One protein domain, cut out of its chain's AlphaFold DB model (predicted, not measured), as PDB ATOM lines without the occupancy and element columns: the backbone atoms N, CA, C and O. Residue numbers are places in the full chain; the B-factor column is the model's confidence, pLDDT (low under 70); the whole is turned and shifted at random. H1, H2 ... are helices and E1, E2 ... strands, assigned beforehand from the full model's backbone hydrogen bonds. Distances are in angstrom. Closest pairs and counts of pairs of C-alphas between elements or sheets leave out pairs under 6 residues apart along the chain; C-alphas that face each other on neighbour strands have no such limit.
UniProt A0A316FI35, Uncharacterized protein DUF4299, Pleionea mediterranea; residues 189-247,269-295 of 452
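What this domain is: This is residues 189 to 247 and 269 to 295 of the 452 residues of the protein "Uncharacterized protein DUF4299" of Pleionea mediterranea (UniProt A0A316FI35). A strongly twisted sheet of four strands, E1, E2, E4 and E5, is covered in part by the slanting helix H2, and the loop of residues 231 to 236 sticks out. The turn of the hairpin E1 and E2 reaches to one end of the long axis and H2 to the other, while short H1 packs on E4 and short H3 sits beside the strands. The printed part has 86 residues, with named elements in the order E1 E2 E3 E4 E5 H1 H2 H3, class mixed; the sheet, order E1 E2 E4 E5, is mixed too. It is compact, with a radius of gyration of the C-alphas of 12.8 A and spans of 40 by 27 by 26 A.

How they stand to each other: E2, residues 202 to 210, forms an antiparallel hairpin with E1, residues 193 to 196, with N 193 and O 206 at 2.8 A. E4, residues 222 to 227, is parallel to E2, with N 207 and O 223 at 2.8 A. E4 and E5, residues 241 to 243, form an antiparallel hairpin, with N 224 and O 242 at 2.8 A. H2, residues 270 to 282, makes two layers with the sheet, helix on one face, at a height of 10.3 A; the closest C-alphas of H2 and E4 are those of Ile 277 and Val 226, 6.8 A. H1, residues 244 to 247, is on the sheet, 8.3 A high; H3, residues 288 to 291, is on it over none of the strands. E3, residues 215 to 218, pairs with no named strand. In H2, 8 of 9 O i to N i+4 pairs are within hydrogen-bond range; H1 and H3 are too short for one.

Where its parts are: E1 begins at C-alpha 193 (35.054, 32.475, 123.009). E2 is 25.8 A long, E4 15.2 A and H2 19.2 A. H3 ends at C-alpha 291 (44.808, 28.234, 132.471).

The domain as a whole: The C-alphas farthest apart, of Asp 199 and Asp 271, are 40.4 A apart. Residues 248 to 268 are not printed, and C-alphas 247 and 269 are 15.6 A apart across the cut. The link from E4 to E5 is long. Residues 230 to 237 and 295 have pLDDT under 70.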
ATOM      1  N   GLU A 189      22.444  30.385 126.965       84.38
ATOM      2  CA  GLU A 189      23.585  29.515 126.701       84.38
ATOM      3  C   GLU A 189      24.798  30.382 126.376       84.38
ATOM      4  O   GLU A 189      24.828  31.067 125.353       84.38
ATOM      5  N   SER A 190      25.803  30.391 127.257       80.25
ATOM      6  CA  SER A 190      26.986  31.202 126.995       80.25
ATOM      7  C   SER A 190      27.791  30.613 125.844       80.25
ATOM      8  O   SER A 190      28.275  29.482 125.921       80.25
ATOM      9  N   ASN A 191      28.054  31.439 124.835       71.38
ATOM     10  CA  ASN A 191      29.039  31.118 123.812       71.38
ATOM     11  C   ASN A 191      30.431  30.997 124.441       71.38
ATOM     12  O   ASN A 191      30.801  31.783 125.317       71.38
ATOM     13  N   ASN A 192      31.203  30.018 123.974       76.31
ATOM     14  CA  ASN A 192      32.602  29.857 124.346       76.31
ATOM     15  C   ASN A 192      33.477  30.610 123.337       76.31
ATOM     16  O   ASN A 192      33.685  30.147 122.215       76.31
ATOM     17  N   LEU A 193      34.019  31.754 123.743       77.75
ATOM     18  CA  LEU A 193      35.054  32.475 123.009       77.75
ATOM     19  C   LEU A 193      36.390  31.755 123.190       77.75
ATOM     20  O   LEU A 193      36.772  31.424 124.310       77.75
ATOM     21  N   VAL A 194      37.121  31.510 122.104       79.56
ATOM     22  CA  VAL A 194      38.490  30.986 122.190       79.56
ATOM     23  C   VAL A 194      39.459  32.140 121.998       79.56
ATOM     24  O   VAL A 194      39.565  32.683 120.901       79.56
ATOM     25  N   LEU A 195      40.164  32.507 123.064       79.81
ATOM     26  CA  LEU A 195      41.234  33.496 123.016       79.81
ATOM     27  C   LEU A 195      42.571  32.790 122.838       79.81
ATOM     28  O   LEU A 195      42.822  31.773 123.481       79.81
ATOM     29  N   GLN A 196      43.435  33.351 122.001       82.94
ATOM     30  CA  GLN A 196      44.788  32.860 121.775       82.94
ATOM     31  C   GLN A 196      45.795  33.879 122.311       82.94
ATOM     32  O   GLN A 196      45.576  35.086 122.204       82.94
ATOM     33  N   ASN A 197      46.884  33.405 122.914       85.44
ATOM     34  CA  ASN A 197      47.952  34.288 123.373       85.44
ATOM     35  C   ASN A 197      48.795  34.816 122.198       85.44
ATOM     36  O   ASN A 197      48.755  34.283 121.093       85.44
ATOM     37  N   GLU A 198      49.596  35.857 122.441       84.94
ATOM     38  CA  GLU A 198      50.344  36.565 121.385       84.94
ATOM     39  C   GLU A 198      51.280  35.667 120.559       84.94
ATOM     40  O   GLU A 198      51.488  35.916 119.373       84.94
ATOM     41  N   ASP A 199      51.859  34.631 121.172       85.62
ATOM     42  CA  ASP A 199      52.776  33.705 120.496       85.62
ATOM     43  C   ASP A 199      52.072  32.509 119.832       85.62
ATOM     44  O   ASP A 199      52.728  31.683 119.191       85.62
ATOM     45  N   GLY A 200      50.747  32.411 119.969       81.81
ATOM     46  CA  GLY A 200      49.934  31.362 119.370       81.81
ATOM     47  C   GLY A 200      50.084  29.980 120.006       81.81
ATOM     48  O   GLY A 200      49.585  29.002 119.452       81.81
ATOM     49  N   THR A 201      50.781  29.851 121.136       84.25
ATOM     50  CA  THR A 201      51.042  28.545 121.757       84.25
ATOM     51  C   THR A 201      49.890  28.060 122.629       84.25
ATOM     52  O   THR A 201      49.680  26.847 122.735       84.25
ATOM     53  N   ARG A 202      49.105  28.980 123.200       83.62
ATOM     54  CA  ARG A 202      48.039  28.681 124.159       83.62
ATOM     55  C   ARG A 202      46.705  29.285 123.765       83.62
ATOM     56  O   ARG A 202      46.623  30.455 123.400       83.62
ATOM     57  N   ASN A 203      45.661  28.492 123.971       83.94
ATOM     58  CA  ASN A 203      44.275  28.903 123.829       83.94
ATOM     59  C   ASN A 203      43.550  28.840 125.172       83.94
ATOM     60  O   ASN A 203      43.805  27.952 125.979       83.94
ATOM     61  N   VAL A 204      42.602  29.741 125.391       85.31
ATOM     62  CA  VAL A 204      41.716  29.771 126.559       85.31
ATOM     63  C   VAL A 204      40.281  29.807 126.061       85.31
ATOM     64  O   VAL A 204      39.967  30.565 125.149       85.31
ATOM     65  N   ARG A 205      39.405  28.992 126.652       85.88
ATOM     66  CA  ARG A 205      37.956  29.094 126.441       85.88
ATOM     67  C   ARG A 205      37.387  30.050 127.479       85.88
ATOM     68  O   ARG A 205      37.657  29.882 128.665       85.88
ATOM     69  N   MET A 206      36.625  31.036 127.031       87.12
ATOM     70  CA  MET A 206      35.956  32.015 127.871       87.12
ATOM     71  C   MET A 206      34.453  32.001 127.629       87.12
ATOM     72  O   MET A 206      34.010  32.058 126.487       87.12
ATOM     73  N   ALA A 207      33.684  31.977 128.706       89.69
ATOM     74  CA  ALA A 207      32.245  32.186 128.721       89.69
ATOM     75  C   ALA A 207      31.908  33.462 129.497       89.69
ATOM     76  O   ALA A 207      32.724  33.977 130.266       89.69
ATOM     77  N   VAL A 208      30.691  33.957 129.315       90.19
ATOM     78  CA  VAL A 208      30.172  35.144 129.990       90.19
ATOM     79  C   VAL A 208      29.025  34.724 130.896       90.19
ATOM     80  O   VAL A 208      28.103  34.038 130.461       90.19
ATOM     81  N   TYR A 209      29.060  35.169 132.149       94.25
ATOM     82  CA  TYR A 209      27.905  35.142 133.036       94.25
ATOM     83  C   TYR A 209      27.354  36.568 133.169       94.25
ATOM     84  O   TYR A 209      27.977  37.387 133.851       94.25
ATOM     85  N   PRO A 210      26.245  36.891 132.481       91.50
ATOM     86  CA  PRO A 210      25.627  38.211 132.536       91.50
ATOM     87  C   PRO A 210      24.699  38.424 133.742       91.50
ATOM     88  O   PRO A 210      24.041  37.505 134.236       91.50
ATOM     89  N   LYS A 211      24.590  39.685 134.173       92.25
ATOM     90  CA  LYS A 211      23.631  40.142 135.190       92.25
ATOM     91  C   LYS A 211      22.180  39.921 134.750       92.25
ATOM     92  O   LYS A 211      21.833  40.156 133.596       92.25
ATOM     93  N   ASN A 212      21.304  39.585 135.698       91.88
ATOM     94  CA  ASN A 212      19.857  39.391 135.500       91.88
ATOM     95  C   ASN A 212      19.481  38.295 134.488       91.88
ATOM     96  O   ASN A 212      18.379  38.321 133.944       91.88
ATOM     97  N   ILE A 213      20.367  37.335 134.223       90.00
ATOM     98  CA  ILE A 213      20.094  36.274 133.258       90.00
ATOM     99  C   ILE A 213      20.616  34.943 133.809       90.00
ATOM    100  O   ILE A 213      21.800  34.796 134.116       90.00
ATOM    101  N   ALA A 214      19.732  33.952 133.937       94.06
ATOM    102  CA  ALA A 214      20.150  32.583 134.225       94.06
ATOM    103  C   ALA A 214      20.992  32.057 133.059       94.06
ATOM    104  O   ALA A 214      20.624  32.247 131.904       94.06
ATOM    105  N   THR A 215      22.118  31.412 133.355       92.75
ATOM    106  CA  THR A 215      23.133  31.108 132.338       92.75
ATOM    107  C   THR A 215      23.617  29.669 132.424       92.75
ATOM    108  O   THR A 215      23.906  29.170 133.511       92.75
ATOM    109  N   LEU A 216      23.747  29.008 131.278       93.00
ATOM    110  CA  LEU A 216      24.406  27.714 131.143       93.00
ATOM    111  C   LEU A 216      25.854  27.914 130.717       93.00
ATOM    112  O   LEU A 216      26.141  28.557 129.709       93.00
ATOM    113  N   ILE A 217      26.757  27.307 131.482       91.81
ATOM    114  CA  ILE A 217      28.168  27.193 131.136       91.81
ATOM    115  C   ILE A 217      28.440  25.739 130.781       91.81
ATOM    116  O   ILE A 217      28.315  24.838 131.620       91.81
ATOM    117  N   PHE A 218      28.809  25.527 129.524       83.75
ATOM    118  CA  PHE A 218      29.250  24.244 129.008       83.75
ATOM    119  C   PHE A 218      30.773  24.203 129.039       83.75
ATOM    120  O   PHE A 218      31.415  25.124 128.538       83.75
ATOM    121  N   ASP A 219      31.315  23.103 129.559       78.94
ATOM    122  CA  ASP A 219      32.739  22.818 129.767       78.94
ATOM    123  C   ASP A 219      33.296  23.264 131.133       78.94
ATOM    124  O   ASP A 219      32.983  24.303 131.701       78.94
ATOM    125  N   LYS A 220      34.130  22.384 131.685       72.44
ATOM    126  CA  LYS A 220      34.839  22.507 132.953       72.44
ATOM    127  C   LYS A 220      36.120  23.321 132.860       72.44
ATOM    128  O   LYS A 220      36.574  23.832 133.870       72.44
ATOM    129  N   ASN A 221      36.704  23.407 131.669       78.19
ATOM    130  CA  ASN A 221      37.950  24.135 131.440       78.19
ATOM    131  C   ASN A 221      37.706  25.553 130.903       78.19
ATOM    132  O   ASN A 221      38.647  26.228 130.488       78.19
ATOM    133  N   THR A 222      36.453  26.004 130.908       86.25
ATOM    134  CA  THR A 222      36.081  27.360 130.529       86.25
ATOM    135  C   THR A 222      36.367  28.327 131.677       86.25
ATOM    136  O   THR A 222      35.976  28.107 132.822       86.25
ATOM    137  N   LEU A 223      37.053  29.425 131.386       92.38
ATOM    138  CA  LEU A 223      37.062  30.576 132.279       92.38
ATOM    139  C   LEU A 223      35.778  31.370 132.077       92.38
ATOM    140  O   LEU A 223      35.266  31.461 130.969       92.38
ATOM    141  N   VAL A 224      35.256  31.969 133.132       93.75
ATOM    142  CA  VAL A 224      34.017  32.734 133.084       93.75
ATOM    143  C   VAL A 224      34.310  34.165 133.486       93.75
ATOM    144  O   VAL A 224      34.865  34.407 134.557       93.75
ATOM    145  N   THR A 225      33.933  35.109 132.631       93.25
ATOM    146  CA  THR A 225      33.884  36.524 132.997       93.25
ATOM    147  C   THR A 225      32.504  36.867 133.552       93.25
ATOM    148  O   THR A 225      31.483  36.445 133.003       93.25
ATOM    149  N   VAL A 226      32.466  37.594 134.668       92.44
ATOM    150  CA  VAL A 226      31.221  38.059 135.300       92.44
ATOM    151  C   VAL A 226      30.980  39.499 134.848       92.44
ATOM    152  O   VAL A 226      31.737  40.397 135.219       92.44
ATOM    153  N   ALA A 227      29.960  39.716 134.013       87.00
ATOM    154  CA  ALA A 227      29.777  40.971 133.279       87.00
ATOM    155  C   ALA A 227      28.388  41.592 133.494       87.00
ATOM    156  O   ALA A 227      27.373  40.899 133.532       87.00
ATOM    157  N   ASP A 228      28.335  42.921 133.609       82.69
ATOM    158  CA  ASP A 228      27.073  43.655 133.780       82.69
ATOM    159  C   ASP A 228      26.215  43.688 132.509       82.69
ATOM    160  O   ASP A 228      24.989  43.747 132.603       82.69
ATOM    161  N   ASP A 229      26.842  43.666 131.332       72.75
ATOM    162  CA  ASP A 229      26.162  43.761 130.041       72.75
ATOM    163  C   ASP A 229      26.878  42.898 128.993       72.75
ATOM    164  O   ASP A 229      28.105  42.891 128.914       72.75
ATOM    165  N   LEU A 230      26.094  42.204 128.165       65.06
ATOM    166  CA  LEU A 230      26.572  41.451 127.004       65.06
ATOM    167  C   LEU A 230      27.027  42.376 125.857       65.06
ATOM    168  O   LEU A 230      27.719  41.924 124.955       65.06
ATOM    169  N   GLN A 231      26.632  43.658 125.858       56.19
ATOM    170  CA  GLN A 231      26.778  44.557 124.700       56.19
ATOM    171  C   GLN A 231      28.048  45.425 124.682       56.19
ATOM    172  O   GLN A 231      28.299  46.112 123.691       56.19
ATOM    173  N   ASN A 232      28.860  45.432 125.744       51.31
ATOM    174  CA  ASN A 232      30.039  46.301 125.840       51.31
ATOM    175  C   ASN A 232      31.354  45.554 125.558       51.31
ATOM    176  O   ASN A 232      32.261  45.549 126.381       51.31
ATOM    177  N   GLU A 233      31.503  44.999 124.352       46.94
ATOM    178  CA  GLU A 233      32.771  44.397 123.886       46.94
ATOM    179  C   GLU A 233      33.930  45.413 123.781       46.94
ATOM    180  O   GLU A 233      35.097  45.037 123.746       46.94
ATOM    181  N   ASN A 234      33.623  46.718 123.754       41.94
ATOM    182  CA  ASN A 234      34.610  47.801 123.659       41.94
ATOM    183  C   ASN A 234      35.043  48.386 125.009       41.94
ATOM    184  O   ASN A 234      35.797  49.364 125.033       41.94
ATOM    185  N   GLN A 235      34.567  47.846 126.130       44.38
ATOM    186  CA  GLN A 235      35.220  48.127 127.397       44.38
ATOM    187  C   GLN A 235      36.270  47.047 127.624       44.38
ATOM    188  O   GLN A 235      35.941  45.877 127.785       44.38
ATOM    189  N   GLU A 236      37.532  47.465 127.724       47.56
ATOM    190  CA  GLU A 236      38.505  46.834 128.623       47.56
ATOM    191  C   GLU A 236      37.948  46.920 130.061       47.56
ATOM    192  O   GLU A 236      38.496  47.620 130.910       47.56
ATOM    193  N   SER A 237      36.771  46.347 130.334       52.38
ATOM    194  CA  SER A 237      36.255  46.316 131.688       52.38
ATOM    195  C   SER A 237      37.135  45.339 132.446       52.38
ATOM    196  O   SER A 237      37.360  44.212 132.003       52.38
ATOM    197  N   ASP A 238      37.617  45.777 133.607       77.38
ATOM    198  CA  ASP A 238      38.282  44.968 134.636       77.38
ATOM    199  C   ASP A 238      37.325  43.896 135.222       77.38
ATOM    200  O   ASP A 238      37.346  43.597 136.417       77.38
ATOM    201  N   SER A 239      36.427  43.338 134.403       89.25
ATOM    202  CA  SER A 239      35.478  42.314 134.802       89.25
ATOM    203  C   SER A 239      36.248  41.105 135.317       89.25
ATOM    204  O   SER A 239      37.179  40.629 134.655       89.25
ATOM    205  N   PRO A 240      35.892  40.595 136.504       94.75
ATOM    206  CA  PRO A 240      36.631  39.505 137.098       94.75
ATOM    207  C   PRO A 240      36.470  38.236 136.263       94.75
ATOM    208  O   PRO A 240      35.359  37.862 135.878       94.75
ATOM    209  N   VAL A 241      37.593  37.561 136.031       94.81
ATOM    210  CA  VAL A 241      37.653  36.283 135.325       94.81
ATOM    211  C   VAL A 241      37.949  35.193 136.341       94.81
ATOM    212  O   VAL A 241      38.923  35.271 137.085       94.81
ATOM    213  N   VAL A 242      37.114  34.163 136.383       96.00
ATOM    214  CA  VAL A 242      37.223  33.058 137.343       96.00
ATOM    215  C   VAL A 242      37.093  31.715 136.632       96.00
ATOM    216  O   VAL A 242      36.600  31.639 135.513       96.00
ATOM    217  N   THR A 243      37.524  30.628 137.263       94.88
ATOM    218  CA  THR A 243      37.188  29.270 136.788       94.88
ATOM    219  C   THR A 243      35.711  28.945 137.037       94.88
ATOM    220  O   THR A 243      35.085  29.531 137.928       94.88
ATOM    221  N   VAL A 244      35.154  27.968 136.310       94.12
ATOM    222  CA  VAL A 244      33.783  27.478 136.559       94.12
ATOM    223  C   VAL A 244      33.620  26.972 137.999       94.12
ATOM    224  O   VAL A 244      32.596  27.222 138.634       94.12
ATOM    225  N   GLU A 245      34.633  26.297 138.550       93.62
ATOM    226  CA  GLU A 245      34.631  25.815 139.934       93.62
ATOM    227  C   GLU A 245      34.552  26.965 140.933       93.62
ATOM    228  O   GLU A 245      33.687  26.953 141.810       93.62
ATOM    229  N   GLN A 246      35.417  27.974 140.785       95.69
ATOM    230  CA  GLN A 246      35.387  29.157 141.646       95.69
ATOM    231  C   GLN A 246      34.037  29.862 141.544       95.69
ATOM    232  O   GLN A 246      33.460  30.215 142.568       95.69
ATOM    233  N   LEU A 247      33.496  30.026 140.334       97.00
ATOM    234  CA  LEU A 247      32.193  30.655 140.154       97.00
ATOM    235  C   LEU A 247      31.073  29.865 140.842       97.00
ATOM    236  O   LEU A 247      30.254  30.452 141.549       97.00
ATOM    237  N   SER A 269      20.704  39.448 140.469       94.56
ATOM    238  CA  SER A 269      20.425  40.864 140.251       94.56
ATOM    239  C   SER A 269      20.712  41.699 141.503       94.56
ATOM    240  O   SER A 269      20.952  41.170 142.591       94.56
ATOM    241  N   GLY A 270      20.701  43.027 141.348       94.62
ATOM    242  CA  GLY A 270      20.781  43.976 142.464       94.62
ATOM    243  C   GLY A 270      22.000  43.779 143.375       94.62
ATOM    244  O   GLY A 270      23.102  43.521 142.901       94.62
ATOM    245  N   ASP A 271      21.795  43.897 144.689       97.12
ATOM    246  CA  ASP A 271      22.865  43.817 145.696       97.12
ATOM    247  C   ASP A 271      23.592  42.463 145.714       97.12
ATOM    248  O   ASP A 271      24.771  42.403 146.065       97.12
ATOM    249  N   ASP A 272      22.909  41.370 145.362       96.94
ATOM    250  CA  ASP A 272      23.527  40.042 145.324       96.94
ATOM    251  C   ASP A 272      24.511  39.923 144.156       96.94
ATOM    252  O   ASP A 272      25.558  39.289 144.299       96.94
ATOM    253  N   TRP A 273      24.233  40.611 143.044       96.62
ATOM    254  CA  TRP A 273      25.157  40.720 141.918       96.62
ATOM    255  C   TRP A 273      26.417  41.503 142.289       96.62
ATOM    256  O   TRP A 273      27.529  41.025 142.079       96.62
ATOM    257  N   GLU A 274      26.260  42.663 142.930       96.06
ATOM    258  CA  GLU A 274      27.401  43.481 143.372       96.06
ATOM    259  C   GLU A 274      28.291  42.717 144.368       96.06
ATOM    260  O   GLU A 274      29.522  42.793 144.336       96.06
ATOM    261  N   ARG A 275      27.673  41.913 145.244       97.06
ATOM    262  CA  ARG A 275      28.407  41.017 146.150       97.06
ATOM    263  C   ARG A 275      29.135  39.908 145.404       97.06
ATOM    264  O   ARG A 275      30.229  39.540 145.829       97.06
ATOM    265  N   LEU A 276      28.536  39.347 144.353       97.44
ATOM    266  CA  LEU A 276      29.185  38.342 143.515       97.44
ATOM    267  C   LEU A 276      30.413  38.937 142.821       97.44
ATOM    268  O   LEU A 276      31.489  38.363 142.965       97.44
ATOM    269  N   ILE A 277      30.276  40.096 142.165       96.06
ATOM    270  CA  ILE A 277      31.391  40.803 141.513       96.06
ATOM    271  C   ILE A 277      32.511  41.064 142.518       96.06
ATOM    272  O   ILE A 277      33.635  40.622 142.302       96.06
ATOM    273  N   SER A 278      32.205  41.682 143.662       95.75
ATOM    274  CA  SER A 278      33.227  42.022 144.661       95.75
ATOM    275  C   SER A 278      33.988  40.791 145.175       95.75
ATOM    276  O   SER A 278      35.199  40.843 145.412       95.75
ATOM    277  N   LYS A 279      33.307  39.648 145.334       97.44
ATOM    278  CA  LYS A 279      33.987  38.394 145.683       97.44
ATOM    279  C   LYS A 279      34.795  37.837 144.512       97.44
ATOM    280  O   LYS A 279      35.910  37.374 144.744       97.44
ATOM    281  N   ALA A 280      34.264  37.880 143.293       97.06
ATOM    282  CA  ALA A 280      34.947  37.407 142.094       97.06
ATOM    283  C   ALA A 280      36.235  38.203 141.825       97.06
ATOM    284  O   ALA A 280      37.271  37.596 141.579       97.06
ATOM    285  N   GLU A 281      36.226  39.526 142.002       96.00
ATOM    286  CA  GLU A 281      37.417  40.390 141.931       96.00
ATOM    287  C   GLU A 281      38.533  39.919 142.869       96.00
ATOM    288  O   GLU A 281      39.706  39.891 142.492       96.00
ATOM    289  N   SER A 282      38.179  39.489 144.085       96.31
ATOM    290  CA  SER A 282      39.160  39.041 145.081       96.31
ATOM    291  C   SER A 282      39.887  37.742 144.706       96.31
ATOM    292  O   SER A 282      40.966  37.473 145.238       96.31
ATOM    293  N   VAL A 283      39.313  36.952 143.793       96.69
ATOM    294  CA  VAL A 283      39.863  35.675 143.306       96.69
ATOM    295  C   VAL A 283      40.107  35.676 141.793       96.69
ATOM    296  O   VAL A 283      40.364  34.616 141.223       96.69
ATOM    297  N   SER A 284      40.033  36.851 141.160       96.06
ATOM    298  CA  SER A 284      40.135  37.005 139.712       96.06
ATOM    299  C   SER A 284      41.503  36.553 139.197       96.06
ATOM    300  O   SER A 284      42.553  36.854 139.780       96.06
ATOM    301  N   ILE A 285      41.480  35.824 138.088       94.50
ATOM    302  CA  ILE A 285      42.653  35.336 137.376       94.50
ATOM    303  C   ILE A 285      43.285  36.512 136.634       94.50
ATOM    304  O   ILE A 285      42.650  37.158 135.807       94.50
ATOM    305  N   LYS A 286      44.558  36.784 136.931       92.25
ATOM    306  CA  LYS A 286      45.297  37.904 136.326       92.25
ATOM    307  C   LYS A 286      45.881  37.568 134.961       92.25
ATOM    308  O   LYS A 286      45.940  38.436 134.101       92.25
ATOM    309  N   ASP A 287      46.336  36.331 134.795       91.94
ATOM    310  CA  ASP A 287      46.839  35.812 133.527       91.94
ATOM    311  C   ASP A 287      45.990  34.609 133.122       91.94
ATOM    312  O   ASP A 287      46.150  33.496 133.625       91.94
ATOM    313  N   ILE A 288      45.038  34.855 132.226       90.88
ATOM    314  CA  ILE A 288      44.101  33.835 131.756       90.88
ATOM    315  C   ILE A 288      44.811  32.699 131.009       90.88
ATOM    316  O   ILE A 288      44.339  31.563 131.029       90.88
ATOM    317  N   PHE A 289      45.972  32.960 130.397       90.44
ATOM    318  CA  PHE A 289      46.703  31.968 129.611       90.44
ATOM    319  C   PHE A 289      47.498  30.986 130.475       90.44
ATOM    320  O   PHE A 289      47.905  29.934 129.974       90.44
ATOM    321  N   GLU A 290      47.649  31.236 131.782       87.06
ATOM    322  CA  GLU A 290      48.115  30.215 132.732       87.06
ATOM    323  C   GLU A 290      47.166  29.006 132.777       87.06
ATOM    324  O   GLU A 290      47.628  27.876 132.948       87.06
ATOM    325  N   TYR A 291      45.872  29.241 132.539       83.56
ATOM    326  CA  TYR A 291      44.808  28.234 132.471       83.56
ATOM    327  C   TYR A 291      44.526  27.754 131.041       83.56
ATOM    328  O   TYR A 291      43.650  26.916 130.824       83.56
ATOM    329  N   GLY A 292      45.265  28.279 130.061       78.62
ATOM    330  CA  GLY A 292      45.134  27.889 128.667       78.62
ATOM    331  C   GLY A 292      45.650  26.479 128.389       78.62
ATOM    332  O   GLY A 292      46.500  25.941 129.101       78.62
ATOM    333  N   TYR A 293      45.147  25.883 127.316       77.62
ATOM    334  CA  TYR A 293      45.600  24.607 126.780       77.62
ATOM    335  C   TYR A 293      46.488  24.821 125.554       77.62
ATOM    336  O   TYR A 293      46.329  25.793 124.812       77.62
ATOM    337  N   ASP A 294      47.418  23.891 125.325       75.56
ATOM    338  CA  ASP A 294      48.240  23.901 124.116       75.56
ATOM    339  C   ASP A 294      47.341  23.722 122.886       75.56
ATOM    340  O   ASP A 294      46.500  22.818 122.849       75.56
ATOM    341  N   CYS A 295      47.552  24.533 121.848       63.12
ATOM    342  CA  CYS A 295      46.700  24.537 120.652       63.12
ATOM    343  C   CYS A 295      46.575  23.157 119.975       63.12
ATOM    344  O   CYS A 295      45.535  22.841 119.406       63.12
TER     345      CYS A 295